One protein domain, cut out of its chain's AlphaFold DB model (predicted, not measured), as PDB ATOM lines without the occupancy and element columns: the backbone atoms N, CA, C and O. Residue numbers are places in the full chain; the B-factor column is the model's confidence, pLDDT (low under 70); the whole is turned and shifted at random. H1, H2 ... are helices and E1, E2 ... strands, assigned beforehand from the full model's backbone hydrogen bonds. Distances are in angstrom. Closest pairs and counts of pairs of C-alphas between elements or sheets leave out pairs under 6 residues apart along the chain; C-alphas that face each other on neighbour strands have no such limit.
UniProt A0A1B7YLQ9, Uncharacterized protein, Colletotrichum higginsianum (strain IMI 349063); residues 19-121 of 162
ATOM      1  N   ALA A  19      18.893   7.125 -39.739       93.31
ATOM      2  CA  ALA A  19      18.772   8.411 -40.405       93.31
ATOM      3  C   ALA A  19      18.536   9.522 -39.377       93.31
ATOM      4  O   ALA A  19      17.773   9.370 -38.420       93.31
ATOM      5  N   ARG A  20      19.218  10.652 -39.575       94.38
ATOM      6  CA  ARG A  20      19.197  11.809 -38.679       94.38
ATOM      7  C   ARG A  20      18.808  13.049 -39.454       94.38
ATOM      8  O   ARG A  20      19.459  13.381 -40.442       94.38
ATOM      9  N   LEU A  21      17.810  13.763 -38.951       94.12
ATOM     10  CA  LEU A  21      17.405  15.058 -39.475       94.12
ATOM     11  C   LEU A  21      17.536  16.118 -38.386       94.12
ATOM     12  O   LEU A  21      16.816  16.069 -37.390       94.12
ATOM     13  N   LEU A  22      18.419  17.091 -38.592       94.06
ATOM     14  CA  LEU A  22      18.439  18.316 -37.800       94.06
ATOM     15  C   LEU A  22      17.454  19.311 -38.397       94.06
ATOM     16  O   LEU A  22      17.482  19.605 -39.595       94.06
ATOM     17  N   THR A  23      16.592  19.841 -37.539       93.44
ATOM     18  CA  THR A  23      15.596  20.845 -37.907       93.44
ATOM     19  C   THR A  23      15.759  22.021 -36.956       93.44
ATOM     20  O   THR A  23      15.317  21.917 -35.817       93.44
ATOM     21  N   PRO A  24      16.413  23.126 -37.355       93.25
ATOM     22  CA  PRO A  24      16.507  24.308 -36.516       93.25
ATOM     23  C   PRO A  24      15.104  24.822 -36.177       93.25
ATOM     24  O   PRO A  24      14.273  25.020 -37.066       93.25
ATOM     25  N   VAL A  25      14.834  25.041 -34.892       93.06
ATOM     26  CA  VAL A  25      13.534  25.517 -34.402       93.06
ATOM     27  C   VAL A  25      13.713  26.862 -33.718       93.06
ATOM     28  O   VAL A  25      14.541  26.999 -32.820       93.06
ATOM     29  N   ASN A  26      12.903  27.852 -34.097       91.81
ATOM     30  CA  ASN A  26      12.800  29.087 -33.327       91.81
ATOM     31  C   ASN A  26      12.030  28.819 -32.024       91.81
ATOM     32  O   ASN A  26      10.821  28.575 -32.055       91.81
ATOM     33  N   TRP A  27      12.722  28.874 -30.886       92.69
ATOM     34  CA  TRP A  27      12.138  28.590 -29.574       92.69
ATOM     35  C   TRP A  27      11.511  29.813 -28.892       92.69
ATOM     36  O   TRP A  27      10.821  29.645 -27.893       92.69
ATOM     37  N   ARG A  28      11.659  31.031 -29.439       89.06
ATOM     38  CA  ARG A  28      11.130  32.281 -28.842       89.06
ATOM     39  C   ARG A  28       9.626  32.230 -28.537       89.06
ATOM     40  O   ARG A  28       9.149  32.876 -27.616       89.06
ATOM     41  N   GLY A  29       8.871  31.488 -29.344       85.44
ATOM     42  CA  GLY A  29       7.433  31.275 -29.162       85.44
ATOM     43  C   GLY A  29       7.072  30.009 -28.385       85.44
ATOM     44  O   GLY A  29       5.920  29.600 -28.450       85.44
ATOM     45  N   ARG A  30       8.040  29.354 -27.740       89.62
ATOM     46  CA  ARG A  30       7.879  28.049 -27.077       89.62
ATOM     47  C   ARG A  30       8.441  28.018 -25.657       89.62
ATOM     48  O   ARG A  30       8.041  27.170 -24.872       89.62
ATOM     49  N   ALA A  31       9.383  28.906 -25.355       89.75
ATOM     50  CA  ALA A  31      10.110  28.924 -24.098       89.75
ATOM     51  C   ALA A  31      10.455  30.359 -23.691       89.75
ATOM     52  O   ALA A  31      10.801  31.172 -24.554       89.75
ATOM     53  N   PHE A  32      10.400  30.661 -22.389       87.31
ATOM     54  CA  PHE A  32      10.828  31.948 -21.825       87.31
ATOM     55  C   PHE A  32      10.147  33.154 -22.501       87.31
ATOM     56  O   PHE A  32      10.777  34.122 -22.947       87.31
ATOM     57  N   HIS A  33       8.826  33.066 -22.672       83.38
ATOM     58  CA  HIS A  33       8.041  34.046 -23.431       83.38
ATOM     59  C   HIS A  33       8.172  35.477 -22.894       83.38
ATOM     60  O   HIS A  33       8.195  36.436 -23.670       83.38
ATOM     61  N   HIS A  34       8.245  35.633 -21.573       82.69
ATOM     62  CA  HIS A  34       8.321  36.944 -20.934       82.69
ATOM     63  C   HIS A  34       9.725  37.545 -21.030       82.69
ATOM     64  O   HIS A  34       9.871  38.752 -21.218       82.69
ATOM     65  N   GLU A  35      10.755  36.707 -20.973       82.44
ATOM     66  CA  GLU A  35      12.157  37.100 -21.067       82.44
ATOM     67  C   GLU A  35      12.547  37.476 -22.500       82.44
ATOM     68  O   GLU A  35      13.443  38.296 -22.714       82.44
ATOM     69  N   THR A  36      11.869  36.903 -23.499       82.81
ATOM     70  CA  THR A  36      12.268  37.047 -24.901       82.81
ATOM     71  C   THR A  36      11.517  38.106 -25.696       82.81
ATOM     72  O   THR A  36      11.891  38.341 -26.843       82.81
ATOM     73  N   MET A  37      10.522  38.810 -25.138       77.94
ATOM     74  CA  MET A  37       9.682  39.763 -25.895       77.94
ATOM     75  C   MET A  37      10.469  40.782 -26.734       77.94
ATOM     76  O   MET A  37      10.104  41.017 -27.883       77.94
ATOM     77  N   ASN A  38      11.588  41.305 -26.222       79.94
ATOM     78  CA  ASN A  38      12.456  42.267 -26.921       79.94
ATOM     79  C   ASN A  38      13.874  41.731 -27.160       79.94
ATOM     80  O   ASN A  38      14.820  42.500 -27.321       79.94
ATOM     81  N   PHE A  39      14.045  40.409 -27.159       81.94
ATOM     82  CA  PHE A  39      15.363  39.807 -27.290       81.94
ATOM     83  C   PHE A  39      15.961  40.059 -28.681       81.94
ATOM     84  O   PHE A  39      15.303  39.834 -29.700       81.94
ATOM     85  N   PHE A  40      17.217  40.498 -28.717       82.75
ATOM     86  CA  PHE A  40      18.016  40.621 -29.930       82.75
ATOM     87  C   PHE A  40      19.176  39.626 -29.843       82.75
ATOM     88  O   PHE A  40      20.115  39.817 -29.072       82.75
ATOM     89  N   GLY A  41      19.073  38.535 -30.598       86.12
ATOM     90  CA  GLY A  41      20.028  37.431 -30.584       86.12
ATOM     91  C   GLY A  41      19.459  36.182 -31.258       86.12
ATOM     92  O   GLY A  41      18.366  36.213 -31.822       86.12
ATOM     93  N   SER A  42      20.203  35.075 -31.191       87.44
ATOM     94  CA  SER A  42      19.758  33.787 -31.734       87.44
ATOM     95  C   SER A  42      18.802  33.087 -30.769       87.44
ATOM     96  O   SER A  42      19.141  32.873 -29.607       87.44
ATOM     97  N   THR A  43      17.626  32.700 -31.262       91.19
ATOM     98  CA  THR A  43      16.643  31.874 -30.541       91.19
ATOM     99  C   THR A  43      16.456  30.524 -31.225       91.19
ATOM    100  O   THR A  43      15.345  30.006 -31.318       91.19
ATOM    101  N   THR A  44      17.548  29.961 -31.741       91.88
ATOM    102  CA  THR A  44      17.530  28.688 -32.466       91.88
ATOM    103  C   THR A  44      17.862  27.519 -31.541       91.88
ATOM    104  O   THR A  44      18.888  27.504 -30.859       91.88
ATOM    105  N   ALA A  45      16.983  26.524 -31.526       93.69
ATOM    106  CA  ALA A  45      17.206  25.203 -30.955       93.69
ATOM    107  C   ALA A  45      17.573  24.221 -32.072       93.69
ATOM    108  O   ALA A  45      17.131  24.387 -33.210       93.69
ATOM    109  N   TYR A  46      18.354  23.192 -31.742       92.19
ATOM    110  CA  TYR A  46      18.869  22.217 -32.709       92.19
ATOM    111  C   TYR A  46      18.393  20.780 -32.413       92.19
ATOM    112  O   TYR A  46      19.224  19.906 -32.148       92.19
ATOM    113  N   PRO A  47      17.076  20.500 -32.419       93.94
ATOM    114  CA  PRO A  47      16.583  19.140 -32.251       93.94
ATOM    115  C   PRO A  47      16.986  18.243 -33.432       93.94
ATOM    116  O   PRO A  47      17.095  18.691 -34.578       93.94
ATOM    117  N   VAL A  48      17.186  16.955 -33.139       94.00
ATOM    118  CA  VAL A  48      17.536  15.932 -34.131       94.00
ATOM    119  C   VAL A  48      16.500  14.819 -34.089       94.00
ATOM    120  O   VAL A  48      16.427  14.074 -33.114       94.00
ATOM    121  N   THR A  49      15.739  14.679 -35.171       95.12
ATOM    122  CA  THR A  49      14.847  13.534 -35.374       95.12
ATOM    123  C   THR A  49      15.680  12.332 -35.800       95.12
ATOM    124  O   THR A  49      16.548  12.451 -36.670       95.12
ATOM    125  N   ARG A  50      15.423  11.179 -35.184       94.44
ATOM    126  CA  ARG A  50      16.115   9.915 -35.446       94.44
ATOM    127  C   ARG A  50      15.107   8.844 -35.810       94.44
ATOM    128  O   ARG A  50      14.179   8.611 -35.043       94.44
ATOM    129  N   VAL A  51      15.316   8.200 -36.949       94.50
ATOM    130  CA  VAL A  51      14.484   7.092 -37.431       94.50
ATOM    131  C   VAL A  51      15.365   6.048 -38.122       94.50
ATOM    132  O   VAL A  51      16.455   6.388 -38.593       94.50
ATOM    133  N   PRO A  52      14.938   4.781 -38.218       94.38
ATOM    134  CA  PRO A  52      15.579   3.807 -39.094       94.38
ATOM    135  C   PRO A  52      15.639   4.305 -40.545       94.38
ATOM    136  O   PRO A  52      14.673   4.859 -41.067       94.38
ATOM    137  N   LEU A  53      16.759   4.069 -41.234       92.50
ATOM    138  CA  LEU A  53      16.938   4.455 -42.637       92.50
ATOM    139  C   LEU A  53      15.877   3.814 -43.534       92.50
ATOM    140  O   LEU A  53      15.366   4.459 -44.449       92.50
ATOM    141  N   LYS A  54      15.508   2.567 -43.234       92.69
ATOM    142  CA  LYS A  54      14.430   1.868 -43.927       92.69
ATOM    143  C   LYS A  54      13.107   2.642 -43.896       92.69
ATOM    144  O   LYS A  54      12.445   2.703 -44.922       92.69
ATOM    145  N   GLU A  55      12.753   3.281 -42.779       93.69
ATOM    146  CA  GLU A  55      11.520   4.078 -42.697       93.69
ATOM    147  C   GLU A  55      11.554   5.280 -43.645       93.69
ATOM    148  O   GLU A  55      10.545   5.604 -44.260       93.69
ATOM    149  N   VAL A  56      12.722   5.911 -43.814       94.06
ATOM    150  CA  VAL A  56      12.896   7.020 -44.767       94.06
ATOM    151  C   VAL A  56      12.766   6.533 -46.208       94.06
ATOM    152  O   VAL A  56      12.123   7.192 -47.021       94.06
ATOM    153  N   MET A  57      13.363   5.383 -46.527       93.94
ATOM    154  CA  MET A  57      13.281   4.794 -47.865       93.94
ATOM    155  C   MET A  57      11.856   4.357 -48.205       93.94
ATOM    156  O   MET A  57      11.370   4.666 -49.287       93.94
ATOM    157  N   ASP A  58      11.171   3.691 -47.277       94.62
ATOM    158  CA  ASP A  58       9.797   3.235 -47.484       94.62
ATOM    159  C   ASP A  58       8.832   4.442 -47.606       94.62
ATOM    160  O   ASP A  58       7.929   4.438 -48.443       94.62
ATOM    161  N   ALA A  59       9.064   5.525 -46.852       96.06
ATOM    162  CA  ALA A  59       8.307   6.778 -46.953       96.06
ATOM    163  C   ALA A  59       8.462   7.512 -48.298       96.06
ATOM    164  O   ALA A  59       7.616   8.337 -48.638       96.06
ATOM    165  N   ALA A  60       9.518   7.236 -49.070       94.12
ATOM    166  CA  ALA A  60       9.684   7.824 -50.400       94.12
ATOM    167  C   ALA A  60       8.661   7.279 -51.414       94.12
ATOM    168  O   ALA A  60       8.327   7.970 -52.374       94.12
ATOM    169  N   GLU A  61       8.150   6.068 -51.178       96.50
ATOM    170  CA  GLU A  61       7.252   5.348 -52.090       96.50
ATOM    171  C   GLU A  61       5.802   5.273 -51.569       96.50
ATOM    172  O   GLU A  61       4.884   4.960 -52.327       96.50
ATOM    173  N   ASP A  62       5.567   5.576 -50.284       97.44
ATOM    174  CA  ASP A  62       4.257   5.459 -49.630       97.44
ATOM    175  C   ASP A  62       3.885   6.727 -48.837       97.44
ATOM    176  O   ASP A  62       4.540   7.113 -47.866       97.44
ATOM    177  N   LEU A  63       2.765   7.356 -49.215       96.50
ATOM    178  CA  LEU A  63       2.262   8.582 -48.586       96.50
ATOM    179  C   LEU A  63       1.831   8.408 -47.123       96.50
ATOM    180  O   LEU A  63       1.904   9.365 -46.351       96.50
ATOM    181  N   HIS A  64       1.362   7.227 -46.725       97.06
ATOM    182  CA  HIS A  64       1.005   6.956 -45.335       97.06
ATOM    183  C   HIS A  64       2.257   6.884 -44.458       97.06
ATOM    184  O   HIS A  64       2.295   7.477 -43.378       97.06
ATOM    185  N   LEU A  65       3.309   6.234 -44.959       96.88
ATOM    186  CA  LEU A  65       4.607   6.187 -44.285       96.88
ATOM    187  C   LEU A  65       5.283   7.561 -44.271       96.88
ATOM    188  O   LEU A  65       5.857   7.950 -43.254       96.88
ATOM    189  N   LEU A  66       5.128   8.353 -45.336       97.69
ATOM    190  CA  LEU A  66       5.561   9.750 -45.351       97.69
ATOM    191  C   LEU A  66       4.845  10.589 -44.290       97.69
ATOM    192  O   LEU A  66       5.486  11.379 -43.599       97.69
ATOM    193  N   ALA A  67       3.532  10.414 -44.127       97.38
ATOM    194  CA  ALA A  67       2.775  11.097 -43.083       97.38
ATOM    195  C   ALA A  67       3.251  10.691 -41.678       97.38
ATOM    196  O   ALA A  67       3.375  11.549 -40.803       97.38
ATOM    197  N   HIS A  68       3.577   9.411 -41.473       96.75
ATOM    198  CA  HIS A  68       4.163   8.933 -40.222       96.75
ATOM    199  C   HIS A  68       5.535   9.573 -39.956       96.75
ATOM    200  O   HIS A  68       5.760  10.120 -38.877       96.75
ATOM    201  N   LEU A  69       6.425   9.602 -40.954       96.81
ATOM    202  CA  LEU A  69       7.728  10.261 -40.848       96.81
ATOM    203  C   LEU A  69       7.583  11.761 -40.538       96.81
ATOM    204  O   LEU A  69       8.262  12.281 -39.651       96.81
ATOM    205  N   ALA A  70       6.665  12.452 -41.219       96.38
ATOM    206  CA  ALA A  70       6.357  13.856 -40.952       96.38
ATOM    207  C   ALA A  70       5.837  14.066 -39.521       96.38
ATOM    208  O   ALA A  70       6.211  15.039 -38.865       96.38
ATOM    209  N   SER A  71       5.022  13.139 -39.008       97.06
ATOM    210  CA  SER A  71       4.561  13.162 -37.620       97.06
ATOM    211  C   SER A  71       5.715  13.016 -36.627       97.06
ATOM    212  O   SER A  71       5.746  13.745 -35.639       97.06
ATOM    213  N   SER A  72       6.682  12.131 -36.887       96.69
ATOM    214  CA  SER A  72       7.876  11.976 -36.042       96.69
ATOM    215  C   SER A  72       8.726  13.250 -36.004       96.69
ATOM    216  O   SER A  72       9.190  13.656 -34.939       96.69
ATOM    217  N   ILE A  73       8.884  13.918 -37.153       96.06
ATOM    218  CA  ILE A  73       9.580  15.209 -37.237       96.06
ATOM    219  C   ILE A  73       8.825  16.276 -36.434       96.06
ATOM    220  O   ILE A  73       9.431  16.988 -35.634       96.06
ATOM    221  N   ASN A  74       7.501  16.365 -36.601       95.88
ATOM    222  CA  ASN A  74       6.672  17.322 -35.865       95.88
ATOM    223  C   ASN A  74       6.735  17.090 -34.354       95.88
ATOM    224  O   ASN A  74       6.926  18.052 -33.619       95.88
ATOM    225  N   ALA A  75       6.662  15.840 -33.896       96.50
ATOM    226  CA  ALA A  75       6.761  15.511 -32.477       96.50
ATOM    227  C   ALA A  75       8.094  15.986 -31.872       96.50
ATOM    228  O   ALA A  75       8.122  16.558 -30.785       96.50
ATOM    229  N   MET A  76       9.205  15.815 -32.595       95.56
ATOM    230  CA  MET A  76      10.512  16.297 -32.146       95.56
ATOM    231  C   MET A  76      10.595  17.835 -32.134       95.56
ATOM    232  O   MET A  76      11.199  18.420 -31.238       95.56
ATOM    233  N   VAL A  77       9.971  18.513 -33.102       94.38
ATOM    234  CA  VAL A  77       9.866  19.982 -33.116       94.38
ATOM    235  C   VAL A  77       8.996  20.490 -31.961       94.38
ATOM    236  O   VAL A  77       9.324  21.498 -31.339       94.38
ATOM    237  N   GLU A  78       7.883  19.818 -31.674       95.00
ATOM    238  CA  GLU A  78       6.964  20.133 -30.575       95.00
ATOM    239  C   GLU A  78       7.596  19.931 -29.201       95.00
ATOM    240  O   GLU A  78       7.329  20.723 -28.305       95.00
ATOM    241  N   ALA A  79       8.504  18.965 -29.064       95.75
ATOM    242  CA  ALA A  79       9.270  18.738 -27.842       95.75
ATOM    243  C   ALA A  79      10.353  19.804 -27.561       95.75
ATOM    244  O   ALA A  79      11.064  19.703 -26.564       95.75
ATOM    245  N   VAL A  80      10.510  20.824 -28.416       96.12
ATOM    246  CA  VAL A  80      11.327  22.003 -28.088       96.12
ATOM    247  C   VAL A  80      10.535  22.912 -27.150       96.12
ATOM    248  O   VAL A  80       9.771  23.768 -27.601       96.12
ATOM    249  N   ASP A  81      10.755  22.730 -25.854       95.31
ATOM    250  CA  ASP A  81      10.156  23.481 -24.751       95.31
ATOM    251  C   ASP A  81      11.224  24.202 -23.896       95.31
ATOM    252  O   ASP A  81      12.393  24.318 -24.284       95.31
ATOM    253  N   GLU A  82      10.820  24.733 -22.738       95.38
ATOM    254  CA  GLU A  82      11.726  25.416 -21.805       95.38
ATOM    255  C   GLU A  82      12.858  24.512 -21.310       95.38
ATOM    256  O   GLU A  82      14.009  24.953 -21.277       95.38
ATOM    257  N   ASP A  83      12.569  23.247 -21.003       96.25
ATOM    258  CA  ASP A  83      13.558  22.291 -20.500       96.25
ATOM    259  C   ASP A  83      14.587  21.934 -21.578       96.25
ATOM    260  O   ASP A  83      15.795  21.874 -21.303       96.25
ATOM    261  N   PHE A  84      14.142  21.763 -22.828       96.00
ATOM    262  CA  PHE A  84      15.033  21.561 -23.968       96.00
ATOM    263  C   PHE A  84      16.000  22.743 -24.120       96.00
ATOM    264  O   PHE A  84      17.220  22.561 -24.217       96.00
ATOM    265  N   VAL A  85      15.470  23.969 -24.121       94.88
ATOM    266  CA  VAL A  85      16.268  25.190 -24.304       94.88
ATOM    267  C   VAL A  85      17.208  25.413 -23.121       94.88
ATOM    268  O   VAL A  85      18.378  25.749 -23.332       94.88
ATOM    269  N   ALA A  86      16.748  25.178 -21.891       94.62
ATOM    270  CA  ALA A  86      17.567  25.273 -20.688       94.62
ATOM    271  C   ALA A  86      18.734  24.281 -20.735       94.62
ATOM    272  O   ALA A  86      19.879  24.661 -20.486       94.62
ATOM    273  N   THR A  87      18.470  23.037 -21.136       94.75
ATOM    274  CA  THR A  87      19.493  21.990 -21.272       94.75
ATOM    275  C   THR A  87      20.522  22.349 -22.340       94.75
ATOM    276  O   THR A  87      21.728  22.285 -22.087       94.75
ATOM    277  N   GLN A  88      20.073  22.781 -23.525       92.06
ATOM    278  CA  GLN A  88      20.966  23.230 -24.596       92.06
ATOM    279  C   GLN A  88      21.833  24.413 -24.134       92.06
ATOM    280  O   GLN A  88      23.037  24.448 -24.388       92.06
ATOM    281  N   THR A  89      21.234  25.368 -23.424       91.56
ATOM    282  CA  THR A  89      21.932  26.547 -22.894       91.56
ATOM    283  C   THR A  89      22.966  26.161 -21.844       91.56
ATOM    284  O   THR A  89      24.112  26.602 -21.923       91.56
ATOM    285  N   ALA A  90      22.613  25.275 -20.913       94.12
ATOM    286  CA  ALA A  90      23.534  24.764 -19.906       94.12
ATOM    287  C   ALA A  90      24.731  24.039 -20.543       94.12
ATOM    288  O   ALA A  90      25.867  24.257 -20.125       94.12
ATOM    289  N   LEU A  91      24.500  23.240 -21.594       92.06
ATOM    290  CA  LEU A  91      25.567  22.578 -22.350       92.06
ATOM    291  C   LEU A  91      26.525  23.593 -22.991       92.06
ATOM    292  O   LEU A  91      27.741  23.432 -22.888       92.06
ATOM    293  N   MET A  92      25.990  24.645 -23.619       91.12
ATOM    294  CA  MET A  92      26.802  25.720 -24.198       91.12
ATOM    295  C   MET A  92      27.633  26.434 -23.126       91.12
ATOM    296  O   MET A  92      28.828  26.634 -23.318       91.12
ATOM    297  N   CYS A  93      27.036  26.769 -21.979       92.19
ATOM    298  CA  CYS A  93      27.736  27.441 -20.879       92.19
ATOM    299  C   CYS A  93      28.801  26.564 -20.205       92.19
ATOM    300  O   CYS A  93      29.808  27.085 -19.732       92.19
ATOM    301  N   ALA A  94      28.588  25.247 -20.148       94.25
ATOM    302  CA  ALA A  94      29.540  24.303 -19.566       94.25
ATOM    303  C   ALA A  94      30.711  23.967 -20.506       94.25
ATOM    304  O   ALA A  94      31.718  23.419 -20.056       94.25
ATOM    305  N   CYS A  95      30.593  24.265 -21.803       93.25
ATOM    306  CA  CYS A  95      31.618  23.965 -22.793       93.25
ATOM    307  C   CYS A  95      32.790  24.964 -22.685       93.25
ATOM    308  O   CYS A  95      32.591  26.155 -22.924       93.25
ATOM    309  N   PRO A  96      34.029  24.517 -22.384       92.00
ATOM    310  CA  PRO A  96      35.176  25.422 -22.245       92.00
ATOM    311  C   PRO A  96      35.541  26.160 -23.541       92.00
ATOM    312  O   PRO A  96      36.147  27.226 -23.502       92.00
ATOM    313  N   ASP A  97      35.203  25.569 -24.687       92.81
ATOM    314  CA  ASP A  97      35.440  26.128 -26.011       92.81
ATOM    315  C   ASP A  97      34.334  25.670 -26.967       92.81
ATOM    316  O   ASP A  97      34.290  24.515 -27.400       92.81
ATOM    317  N   LEU A  98      33.451  26.610 -27.313       87.19
ATOM    318  CA  LEU A  98      32.271  26.380 -28.148       87.19
ATOM    319  C   LEU A  98      32.601  25.832 -29.542       87.19
ATOM    320  O   LEU A  98      31.727  25.259 -30.182       87.19
ATOM    321  N   ARG A  99      33.848  25.949 -30.015       87.81
ATOM    322  CA  ARG A  99      34.268  25.379 -31.308       87.81
ATOM    323  C   ARG A  99      34.244  23.853 -31.321       87.81
ATOM    324  O   ARG A  99      34.266  23.261 -32.395       87.81
ATOM    325  N   PHE A 100      34.215  23.216 -30.151       86.56
ATOM    326  CA  PHE A 100      34.037  21.769 -30.030       86.56
ATOM    327  C   PHE A 100      32.570  21.350 -29.939       86.56
ATOM    328  O   PHE A 100      32.274  20.156 -30.018       86.56
ATOM    329  N   LEU A 101      31.654  22.305 -29.772       86.62
ATOM    330  CA  LEU A 101      30.232  22.024 -29.763       86.62
ATOM    331  C   LEU A 101      29.725  21.958 -31.204       86.62
ATOM    332  O   LEU A 101      29.407  22.966 -31.827       86.62
ATOM    333  N   CYS A 102      29.645  20.738 -31.720       81.69
ATOM    334  CA  CYS A 102      29.113  20.459 -33.045       81.69
ATOM    335  C   CYS A 102      27.857  19.597 -32.940       81.69
ATOM    336  O   CYS A 102      27.713  18.765 -32.041       81.69
ATOM    337  N   THR A 103      26.968  19.743 -33.914       79.75
ATOM    338  CA  THR A 103      25.870  18.797 -34.109       79.75
ATOM    339  C   THR A 103      26.457  17.448 -34.507       79.75
ATOM    340  O   THR A 103      27.377  17.382 -35.321       79.75
ATOM    341  N   ASN A 104      25.905  16.349 -34.002       76.75
ATOM    342  CA  ASN A 104      26.351  14.996 -34.357       76.75
ATOM    343  C   ASN A 104      25.840  14.521 -35.737       76.75
ATOM    344  O   ASN A 104      25.753  13.313 -35.990       76.75
ATOM    345  N   ILE A 105      25.480  15.472 -36.601       81.69
ATOM    346  CA  ILE A 105      25.107  15.248 -37.990       81.69
ATOM    347  C   ILE A 105      26.333  15.511 -38.846       81.69
ATOM    348  O   ILE A 105      26.837  16.629 -38.915       81.69
ATOM    349  N   CYS A 106      26.808  14.456 -39.499       77.50
ATOM    350  CA  CYS A 106      27.830  14.565 -40.521       77.50
ATOM    351  C   CYS A 106      27.132  14.637 -41.878       77.50
ATOM    352  O   CYS A 106      26.541  13.652 -42.308       77.50
ATOM    353  N   LEU A 107      27.202  15.792 -42.542       71.50
ATOM    354  CA  LEU A 107      26.598  15.986 -43.868       71.50
ATOM    355  C   LEU A 107      27.337  15.218 -44.976       71.50
ATOM    356  O   LEU A 107      26.824  15.074 -46.078       71.50
ATOM    357  N   GLU A 108      28.538  14.708 -44.688       74.50
ATOM    358  CA  GLU A 108      29.262  13.795 -45.580       74.50
ATOM    359  C   GLU A 108      28.707  12.363 -45.505       74.50
ATOM    360  O   GLU A 108      29.008  11.536 -46.366       74.50
ATOM    361  N   HIS A 109      27.901  12.053 -44.482       79.94
ATOM    362  CA  HIS A 109      27.222  10.770 -44.367       79.94
ATOM    363  C   HIS A 109      25.848  10.821 -45.046       79.94
ATOM    364  O   HIS A 109      25.054  11.710 -44.745       79.94
ATOM    365  N   PRO A 110      25.498   9.815 -45.872       82.12
ATOM    366  CA  PRO A 110      24.238   9.796 -46.619       82.12
ATOM    367  C   PRO A 110      22.989   9.676 -45.732       82.12
ATOM    368  O   PRO A 110      21.880   9.782 -46.235       82.12
ATOM    369  N   THR A 111      23.151   9.439 -44.427       89.88
ATOM    370  CA  THR A 111      22.057   9.353 -43.452       89.88
ATOM    371  C   THR A 111      21.917  10.610 -42.587       89.88
ATOM    372  O   THR A 111      21.023  10.669 -41.747       89.88
ATOM    373  N   GLY A 112      22.797  11.605 -42.756       90.56
ATOM    374  CA  GLY A 112      22.793  12.848 -41.991       90.56
ATOM    375  C   GLY A 112      22.281  14.021 -42.817       90.56
ATOM    376  O   GLY A 112      22.955  14.472 -43.737       90.56
ATOM    377  N   PHE A 113      21.122  14.562 -42.445       89.94
ATOM    378  CA  PHE A 113      20.497  15.688 -43.134       89.94
ATOM    379  C   PHE A 113      20.237  16.854 -42.187       89.94
ATOM    380  O   PHE A 113      19.964  16.682 -41.000       89.94
ATOM    381  N   SER A 114      20.287  18.062 -42.738       89.50
ATOM    382  CA  SER A 114      19.858  19.284 -42.067       89.50
ATOM    383  C   SER A 114      18.936  20.047 -43.002       89.50
ATOM    384  O   SER A 114      19.275  20.253 -44.167       89.50
ATOM    385  N   VAL A 115      17.790  20.487 -42.492       88.19
ATOM    386  CA  VAL A 115      16.858  21.348 -43.224       88.19
ATOM    387  C   VAL A 115      16.719  22.641 -42.455       88.19
ATOM    388  O   VAL A 115      16.214  22.632 -41.339       88.19
ATOM    389  N   ASP A 116      17.148  23.744 -43.059       85.19
ATOM    390  CA  ASP A 116      16.945  25.081 -42.514       85.19
ATOM    391  C   ASP A 116      15.747  25.743 -43.211       85.19
ATOM    392  O   ASP A 116      15.706  25.847 -44.439       85.19
ATOM    393  N   SER A 117      14.740  26.145 -42.432       84.12
ATOM    394  CA  SER A 117      13.511  26.737 -42.957       84.12
ATOM    395  C   SER A 117      13.462  28.228 -42.668       84.12
ATOM    396  O   SER A 117      13.255  28.658 -41.538       84.12
ATOM    397  N   TRP A 118      13.569  29.032 -43.723       83.31
ATOM    398  CA  TRP A 118      13.480  30.494 -43.634       83.31
ATOM    399  C   TRP A 118      12.069  31.015 -43.904       83.31
ATOM    400  O   TRP A 118      11.857  32.210 -44.088       83.31
ATOM    401  N   ARG A 119      11.079  30.117 -43.916       77.62
ATOM    402  CA  ARG A 119       9.707  30.408 -44.350       77.62
ATOM    403  C   ARG A 119       8.992  31.492 -43.541       77.62
ATOM    404  O   ARG A 119       7.958  31.955 -43.991       77.62
ATOM    405  N   THR A 120       9.478  31.831 -42.346       73.81
ATOM    406  CA  THR A 120       8.911  32.873 -41.472       73.81
ATOM    407  C   THR A 120       9.851  34.062 -41.279       73.81
ATOM    408  O   THR A 120       9.528  34.979 -40.528       73.81
ATOM    409  N   ILE A 121      11.038  34.056 -41.894       74.94
ATOM    410  CA  ILE A 121      12.012  35.137 -41.736       74.94
ATOM    411  C   ILE A 121      11.605  36.290 -42.645       74.94
ATOM    412  O   ILE A 121      11.537  36.139 -43.860       74.94
TER     413      ILE A 121
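Overview. This is residues 19 to 121 of the 162 residues of an uncharacterized protein of Colletotrichum higginsianum (strain IMI 349063) (UniProt A0A1B7YLQ9). A narrow three-stranded sheet has the long helix H3 over one face, running along edge strand E2, with short H2 joining E2 to H3 at one end. Toward the other end H1 and H4 lie off the sheet, and a long link returns from H4 to E3; residues 93 to 100, of which 93 and 94 belong to H4, stick out. The 103 printed residues include four named helices and three named strands, in the order E1 H1 E2 H2 H3 H4 E3, class mixed; the mixed sheet runs E2, E1, E3. The whole is only just loose, close to compact, with a radius of gyration of the C-alphas of 15.5 A, and spans 44 by 29 by 24 A.

Arrangement. E1, residues 19 to 22, is antiparallel to E2, residues 48 to 52, with N 21 and O 49 2.9 A apart, within hydrogen-bond range. E1 is parallel to E3, residues 112 to 114, with N 22 and O 113 at 2.9 A. H1, residues 33 to 36, is not on the sheet. H2, residues 53 to 59, only grazes it. H3, residues 63 to 78, makes two layers with the sheet, a helix on one face, at a height of 9.9 A on a local plane fitted to just 6 C-alphas. It lies over E2, along the strands at 26 degrees on the local plane; their closest C-alphas, Thr 49 and Ile 73, are 5.8 A apart. H3 touches H2 with residues 65 to 69 alone, at a steep tilt of 58 degrees, opposite ways; the C-alphas of Ala 59 and Leu 66 are closest, 4.4 A. H4, residues 82 to 94, is not on the sheet and is apart from H3. In H2, H3 and H4 every O i to N i+4 pair is within hydrogen-bond range; H1 is too short for one.

Along the chain. E1 begins at C-alpha 19, (18.772, 8.411, -40.405), and E2 is 13.2 A long. H3 is 21.9 A long, from C-alpha 63 at (2.262, 8.582, -48.586), and H4 18.0 A. E3 ends at C-alpha 114, (19.858, 19.284, -42.067).

Size, cuts and confidence. The C-alphas of Asp 62 and Pro 96 are farthest apart, 45.9 A. The printed part has no cut; the links H1 to E2 and H4 to E3 are long. No printed residue has a pLDDT under 70.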